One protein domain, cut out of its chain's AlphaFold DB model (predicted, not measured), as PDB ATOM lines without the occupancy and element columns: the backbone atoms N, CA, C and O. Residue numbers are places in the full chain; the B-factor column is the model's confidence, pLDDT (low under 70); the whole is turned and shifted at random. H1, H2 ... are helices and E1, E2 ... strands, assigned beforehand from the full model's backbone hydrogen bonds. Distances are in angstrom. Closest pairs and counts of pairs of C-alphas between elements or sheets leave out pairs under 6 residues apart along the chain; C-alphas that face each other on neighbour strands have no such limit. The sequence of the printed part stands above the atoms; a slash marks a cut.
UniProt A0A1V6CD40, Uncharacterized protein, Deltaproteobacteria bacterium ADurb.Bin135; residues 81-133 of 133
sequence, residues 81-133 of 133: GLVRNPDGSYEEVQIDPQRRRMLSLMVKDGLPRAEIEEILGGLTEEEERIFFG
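Overview. This is residues 81 to 133 of the 133 residues of an uncharacterized protein of Deltaproteobacteria bacterium ADurb.Bin135 (UniProt A0A1V6CD40). Picture an elongated model in two parts: a two-stranded hairpin, E1 and E2, forms an arm at one end of the long axis, and three short helices, H1, H2 and H3, form a loose group at the other, their centres making a triangle. The arm makes much of the length, and residues 95 and 96 join it to the helical part. The printed part has 53 residues, with two named strands and then three named helices in the order E1 E2 H1 H2 H3; the sheet's order is E1 - E2, antiparallel, and the class is mixed, helices and strands. The whole is loose, with a radius of gyration of the C-alphas of 13.0 A, and the C-alphas span 39 by 20 by 18 A.

Arrangement. Start at E1, residues 81 to 84, and go on to E2, residues 90 to 94, its antiparallel neighbour at 149 degrees; the two form a hairpin. Look for N 81 and O 93, 2.8 A apart, and N 91 and O 83, 2.9 A apart, both within hydrogen-bond range. C-alphas 84 and 90 face each other at 4.5 A. Next come H1, residues 97 to 108, and H2, residues 113 to 120, a helical hairpin. They only just touch, with 3 pairs of C-alphas within 8 A, and H1 does so with residues 103 to 107 alone; the closest C-alphas are those of Met 106 and Ile 116, 6.9 A apart. They run opposite ways at a shallow tilt of 31 degrees. Last comes H3, residues 125 to 131, which only just touches H1, again with 3 pairs within 8 A; the closest C-alphas are those of Ser 104 and Phe 131, 7.5 A apart. H1 and H3 run the same way at a steep tilt of 48 degrees. H2 and H3 are apart, and E1 is apart from H1, H2 and H3. In H1, H2 and H3 every O i to N i+4 pair is within hydrogen-bond range.

Along the chain. Find C-alpha 81 at (196.324, 109.173, 124.664), where E1 begins; it runs 9.9 A to Arg 84. E2 runs 13.0 A from Tyr 90 to Gln 94. Find C-alpha 97 at (208.091, 114.644, 126.351); from there H1 runs 16.3 A to Lys 108. H2 covers 10.3 A from Arg 113 to Leu 120. H3 covers 10.2 A from Glu 125 to Phe 131, whose C-alpha is at (213.910, 111.231, 113.924).

Size, cuts and confidence. Look at Gly 88 and Asp 109 for the two C-alphas farthest apart, 39.6 A. The printed part has no cut and ends at Gly 133, the chain's last residue. The four links between the named elements are tight. The mean pLDDT of the printed part is 81.3, and residues 95 and 97 are under 70.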
ATOM      1  N   GLY A  81     197.385 108.404 125.295       78.50
ATOM      2  CA  GLY A  81     196.324 109.173 124.664       78.50
ATOM      3  C   GLY A  81     195.679 108.370 123.539       78.50
ATOM      4  O   GLY A  81     196.252 107.404 123.052       78.50
ATOM      5  N   LEU A  82     194.492 108.787 123.110       86.94
ATOM      6  CA  LEU A  82     193.833 108.251 121.922       86.94
ATOM      7  C   LEU A  82     193.624 109.392 120.927       86.94
ATOM      8  O   LEU A  82     192.977 110.390 121.258       86.94
ATOM      9  N   VAL A  83     194.155 109.245 119.717       86.50
ATOM     10  CA  VAL A  83     193.893 110.149 118.594       86.50
ATOM     11  C   VAL A  83     192.794 109.535 117.743       86.50
ATOM     12  O   VAL A  83     192.855 108.362 117.397       86.50
ATOM     13  N   ARG A  84     191.767 110.324 117.415       90.56
ATOM     14  CA  ARG A  84     190.725 109.903 116.478       90.56
ATOM     15  C   ARG A  84     191.124 110.301 115.061       90.56
ATOM     16  O   ARG A  84     191.290 111.489 114.787       90.56
ATOM     17  N   ASN A  85     191.219 109.323 114.175       91.00
ATOM     18  CA  ASN A  85     191.538 109.511 112.770       91.00
ATOM     19  C   ASN A  85     190.315 109.998 111.964       91.00
ATOM     20  O   ASN A  85     189.169 109.820 112.396       91.00
ATOM     21  N   PRO A  86     190.525 110.601 110.776       88.38
ATOM     22  CA  PRO A  86     189.438 111.078 109.914       88.38
ATOM     23  C   PRO A  86     188.465 109.983 109.451       88.38
ATOM     24  O   PRO A  86     187.303 110.276 109.181       88.38
ATOM     25  N   ASP A  87     188.919 108.729 109.384       90.50
ATOM     26  CA  ASP A  87     188.105 107.548 109.062       90.50
ATOM     27  C   ASP A  87     187.254 107.052 110.250       90.50
ATOM     28  O   ASP A  87     186.464 106.118 110.115       90.50
ATOM     29  N   GLY A  88     187.385 107.691 111.416       88.62
ATOM     30  CA  GLY A  88     186.686 107.338 112.644       88.62
ATOM     31  C   GLY A  88     187.390 106.288 113.504       88.62
ATOM     32  O   GLY A  88     186.880 106.007 114.590       88.62
ATOM     33  N   SER A  89     188.537 105.749 113.073       90.19
ATOM     34  CA  SER A  89     189.371 104.860 113.889       90.19
ATOM     35  C   SER A  89     190.077 105.624 115.019       90.19
ATOM     36  O   SER A  89     190.170 106.854 114.993       90.19
ATOM     37  N   TYR A  90     190.540 104.899 116.038       87.38
ATOM     38  CA  TYR A  90     191.338 105.449 117.132       87.38
ATOM     39  C   TYR A  90     192.721 104.809 117.138       87.38
ATOM     40  O   TYR A  90     192.833 103.588 117.042       87.38
ATOM     41  N   GLU A  91     193.746 105.632 117.302       86.38
ATOM     42  CA  GLU A  91     195.134 105.213 117.463       86.38
ATOM     43  C   GLU A  91     195.614 105.586 118.869       86.38
ATOM     44  O   GLU A  91     195.403 106.712 119.332       86.38
ATOM     45  N   GLU A  92     196.216 104.626 119.574       79.81
ATOM     46  CA  GLU A  92     196.833 104.873 120.877       79.81
ATOM     47  C   GLU A  92     198.181 105.558 120.670       79.81
ATOM     48  O   GLU A  92     199.073 105.012 120.030       79.81
ATOM     49  N   VAL A  93     198.329 106.757 121.231       76.31
ATOM     50  CA  VAL A  93     199.575 107.519 121.192       76.31
ATOM     51  C   VAL A  93     200.174 107.594 122.582       76.31
ATOM     52  O   VAL A  93     199.489 107.882 123.565       76.31
ATOM     53  N   GLN A  94     201.476 107.373 122.676       70.06
ATOM     54  CA  GLN A  94     202.213 107.492 123.923       70.06
ATOM     55  C   GLN A  94     203.187 108.659 123.804       70.06
ATOM     56  O   GLN A  94     204.226 108.554 123.160       70.06
ATOM     57  N   ILE A  95     202.856 109.785 124.438       67.94
ATOM     58  CA  ILE A  95     203.711 110.974 124.414       67.94
ATOM     59  C   ILE A  95     204.475 111.041 125.731       67.94
ATOM     60  O   ILE A  95     203.919 111.423 126.762       67.94
ATOM     61  N   ASP A  96     205.765 110.724 125.679       70.62
ATOM     62  CA  ASP A  96     206.715 111.054 126.738       70.62
ATOM     63  C   ASP A  96     207.602 112.230 126.277       70.62
ATOM     64  O   ASP A  96     208.539 112.046 125.489       70.62
ATOM     65  N   PRO A  97     207.324 113.466 126.741       69.81
ATOM     66  CA  PRO A  97     208.091 114.644 126.351       69.81
ATOM     67  C   PRO A  97     209.571 114.565 126.741       69.81
ATOM     68  O   PRO A  97     210.404 115.167 126.063       69.81
ATOM     69  N   GLN A  98     209.906 113.857 127.826       70.88
ATOM     70  CA  GLN A  98     211.292 113.719 128.275       70.88
ATOM     71  C   GLN A  98     212.034 112.736 127.385       70.88
ATOM     72  O   GLN A  98     213.117 113.064 126.903       70.88
ATOM     73  N   ARG A  99     211.417 111.591 127.080       78.38
ATOM     74  CA  ARG A  99     211.970 110.618 126.133       78.38
ATOM     75  C   ARG A  99     212.215 111.242 124.763       78.38
ATOM     76  O   ARG A  99     213.316 111.146 124.233       78.38
ATOM     77  N   ARG A 100     211.240 111.994 124.242       78.75
ATOM     78  CA  ARG A 100     211.378 112.703 122.961       78.75
ATOM     79  C   ARG A 100     212.492 113.753 122.986       78.75
ATOM     80  O   ARG A 100     213.209 113.913 122.001       78.75
ATOM     81  N   ARG A 101     212.657 114.470 124.102       77.38
ATOM     82  CA  ARG A 101     213.753 115.436 124.284       77.38
ATOM     83  C   ARG A 101     215.112 114.741 124.351       77.38
ATOM     84  O   ARG A 101     216.056 115.233 123.745       77.38
ATOM     85  N   MET A 102     215.204 113.619 125.060       79.12
ATOM     86  CA  MET A 102     216.425 112.824 125.188       79.12
ATOM     87  C   MET A 102     216.849 112.255 123.832       79.12
ATOM     88  O   MET A 102     217.978 112.485 123.409       79.12
ATOM     89  N   LEU A 103     215.905 111.660 123.099       83.88
ATOM     90  CA  LEU A 103     216.104 111.202 121.726       83.88
ATOM     91  C   LEU A 103     216.581 112.341 120.811       83.88
ATOM     92  O   LEU A 103     217.567 112.196 120.094       83.88
ATOM     93  N   SER A 104     215.951 113.517 120.893       84.62
ATOM     94  CA  SER A 104     216.366 114.694 120.120       84.62
ATOM     95  C   SER A 104     217.788 115.168 120.429       84.62
ATOM     96  O   SER A 104     218.442 115.688 119.526       84.62
ATOM     97  N   LEU A 105     218.248 115.057 121.678       84.69
ATOM     98  CA  LEU A 105     219.615 115.422 122.055       84.69
ATOM     99  C   LEU A 105     220.610 114.384 121.537       84.69
ATOM    100  O   LEU A 105     221.570 114.765 120.884       84.69
ATOM    101  N   MET A 106     220.325 113.093 121.717       87.00
ATOM    102  CA  MET A 106     221.185 112.006 121.233       87.00
ATOM    103  C   MET A 106     221.396 112.060 119.715       87.00
ATOM    104  O   MET A 106     222.523 111.944 119.241       87.00
ATOM    105  N   VAL A 107     220.326 112.305 118.949       89.06
ATOM    106  CA  VAL A 107     220.413 112.476 117.489       89.06
ATOM    107  C   VAL A 107     221.238 113.712 117.127       89.06
ATOM    108  O   VAL A 107     222.071 113.660 116.223       89.06
ATOM    109  N   LYS A 108     221.043 114.826 117.841       88.88
ATOM    110  CA  LYS A 108     221.802 116.065 117.619       88.88
ATOM    111  C   LYS A 108     223.293 115.894 117.927       88.88
ATOM    112  O   LYS A 108     224.118 116.472 117.225       88.88
ATOM    113  N   ASP A 109     223.615 115.106 118.945       90.19
ATOM    114  CA  ASP A 109     224.984 114.792 119.354       90.19
ATOM    115  C   ASP A 109     225.637 113.736 118.438       90.19
ATOM    116  O   ASP A 109     226.821 113.437 118.576       90.19
ATOM    117  N   GLY A 110     224.891 113.218 117.454       89.56
ATOM    118  CA  GLY A 110     225.394 112.320 116.419       89.56
ATOM    119  C   GLY A 110     225.534 110.870 116.867       89.56
ATOM    120  O   GLY A 110     226.288 110.124 116.240       89.56
ATOM    121  N   LEU A 111     224.832 110.460 117.932       90.88
ATOM    122  CA  LEU A 111     224.868 109.068 118.371       90.88
ATOM    123  C   LEU A 111     224.307 108.148 117.271       90.88
ATOM    124  O   LEU A 111     223.269 108.453 116.669       90.88
ATOM    125  N   PRO A 112     224.954 107.000 117.010       90.69
ATOM    126  CA  PRO A 112     224.426 105.987 116.110       90.69
ATOM    127  C   PRO A 112     223.061 105.474 116.579       90.69
ATOM    128  O   PRO A 112     222.851 105.221 117.763       90.69
ATOM    129  N   ARG A 113     222.147 105.226 115.633       88.25
ATOM    130  CA  ARG A 113     220.798 104.703 115.914       88.25
ATOM    131  C   ARG A 113     220.803 103.464 116.819       88.25
ATOM    132  O   ARG A 113     219.995 103.396 117.734       88.25
ATOM    133  N   ALA A 114     221.716 102.521 116.585       86.62
ATOM    134  CA  ALA A 114     221.815 101.300 117.386       86.62
ATOM    135  C   ALA A 114     222.137 101.586 118.865       86.62
ATOM    136  O   ALA A 114     221.578 100.950 119.751       86.62
ATOM    137  N   GLU A 115     222.989 102.580 119.132       80.81
ATOM    138  CA  GLU A 115     223.341 103.003 120.493       80.81
ATOM    139  C   GLU A 115     222.161 103.717 121.167       80.81
ATOM    140  O   GLU A 115     221.869 103.498 122.339       80.81
ATOM    141  N   ILE A 116     221.411 104.515 120.403       81.75
ATOM    142  CA  ILE A 116     220.177 105.156 120.873       81.75
ATOM    143  C   ILE A 116     219.115 104.109 121.233       81.75
ATOM    144  O   ILE A 116     218.495 104.207 122.291       81.75
ATOM    145  N   GLU A 117     218.904 103.106 120.378       80.31
ATOM    146  CA  GLU A 117     217.980 101.996 120.635       80.31
ATOM    147  C   GLU A 117     218.391 101.202 121.878       80.31
ATOM    148  O   GLU A 117     217.533 100.860 122.688       80.31
ATOM    149  N   GLU A 118     219.684 100.960 122.084       70.44
ATOM    150  CA  GLU A 118     220.183 100.283 123.282       70.44
ATOM    151  C   GLU A 118     219.918 101.101 124.557       70.44
ATOM    152  O   GLU A 118     219.362 100.574 125.522       70.44
ATOM    153  N   ILE A 119     220.225 102.404 124.547       74.19
ATOM    154  CA  ILE A 119     220.019 103.291 125.706       74.19
ATOM    155  C   ILE A 119     218.526 103.461 126.029       74.19
ATOM    156  O   ILE A 119     218.141 103.557 127.196       74.19
ATOM    157  N   LEU A 120     217.674 103.518 125.004       74.94
ATOM    158  CA  LEU A 120     216.241 103.769 125.150       74.94
ATOM    159  C   LEU A 120     215.392 102.495 125.264       74.94
ATOM    160  O   LEU A 120     214.189 102.613 125.512       74.94
ATOM    161  N   GLY A 121     215.984 101.308 125.106       71.31
ATOM    162  CA  GLY A 121     215.271 100.028 125.131       71.31
ATOM    163  C   GLY A 121     214.390  99.787 123.897       71.31
ATOM    164  O   GLY A 121     213.315  99.201 124.016       71.31
ATOM    165  N   GLY A 122     214.833 100.260 122.731       76.94
ATOM    166  CA  GLY A 122     214.109 100.268 121.460       76.94
ATOM    167  C   GLY A 122     213.496 101.632 121.140       76.94
ATOM    168  O   GLY A 122     213.385 102.489 122.017       76.94
ATOM    169  N   LEU A 123     213.105 101.837 119.882       76.19
ATOM    170  CA  LEU A 123     212.367 103.014 119.413       76.19
ATOM    171  C   LEU A 123     210.923 102.624 119.086       76.19
ATOM    172  O   LEU A 123     210.650 101.495 118.681       76.19
ATOM    173  N   THR A 124     209.986 103.551 119.268       77.38
ATOM    174  CA  THR A 124     208.625 103.367 118.745       77.38
ATOM    175  C   THR A 124     208.577 103.687 117.249       77.38
ATOM    176  O   THR A 124     209.388 104.465 116.750       77.38
ATOM    177  N   GLU A 125     207.586 103.158 116.524       74.62
ATOM    178  CA  GLU A 125     207.380 103.489 115.100       74.62
ATOM    179  C   GLU A 125     207.228 105.006 114.870       74.62
ATOM    180  O   GLU A 125     207.706 105.556 113.875       74.62
ATOM    181  N   GLU A 126     206.603 105.712 115.819       73.06
ATOM    182  CA  GLU A 126     206.486 107.170 115.782       73.06
ATOM    183  C   GLU A 126     207.853 107.858 115.946       73.06
ATOM    184  O   GLU A 126     208.159 108.798 115.209       73.06
ATOM    185  N   GLU A 127     208.682 107.394 116.884       77.19
ATOM    186  CA  GLU A 127     210.038 107.905 117.112       77.19
ATOM    187  C   GLU A 127     210.939 107.667 115.896       77.19
ATOM    188  O   GLU A 127     211.644 108.583 115.469       77.19
ATOM    189  N   GLU A 128     210.861 106.484 115.288       82.00
ATOM    190  CA  GLU A 128     211.593 106.167 114.062       82.00
ATOM    191  C   GLU A 128     211.219 107.115 112.926       82.00
ATOM    192  O   GLU A 128     212.097 107.743 112.334       82.00
ATOM    193  N   ARG A 129     209.919 107.296 112.671       80.44
ATOM    194  CA  ARG A 129     209.428 108.174 111.602       80.44
ATOM    195  C   ARG A 129     209.833 109.636 111.798       80.44
ATOM    196  O   ARG A 129     210.065 110.335 110.820       80.44
ATOM    197  N   ILE A 130     209.858 110.131 113.036       81.12
ATOM    198  CA  ILE A 130     210.123 111.552 113.321       81.12
ATOM    199  C   ILE A 130     211.620 111.879 113.285       81.12
ATOM    200  O   ILE A 130     211.976 112.994 112.903       81.12
ATOM    201  N   PHE A 131     212.483 110.956 113.719       81.50
ATOM    202  CA  PHE A 131     213.910 111.231 113.924       81.50
ATOM    203  C   PHE A 131     214.842 110.562 112.909       81.50
ATOM    204  O   PHE A 131     215.965 111.036 112.738       81.50
ATOM    205  N   PHE A 132     214.401 109.493 112.241       82.56
ATOM    206  CA  PHE A 132     215.222 108.707 111.309       82.56
ATOM    207  C   PHE A 132     214.530 108.413 109.967       82.56
ATOM    208  O   PHE A 132     215.136 107.757 109.116       82.56
ATOM    209  N   GLY A 133     213.277 108.852 109.803       71.75
ATOM    210  CA  GLY A 133     212.479 108.733 108.580       71.75
ATOM    211  C   GLY A 133     212.708 109.850 107.574       71.75
ATOM    212  O   GLY A 133     213.174 110.942 107.973       71.75
TER     213      GLY A 133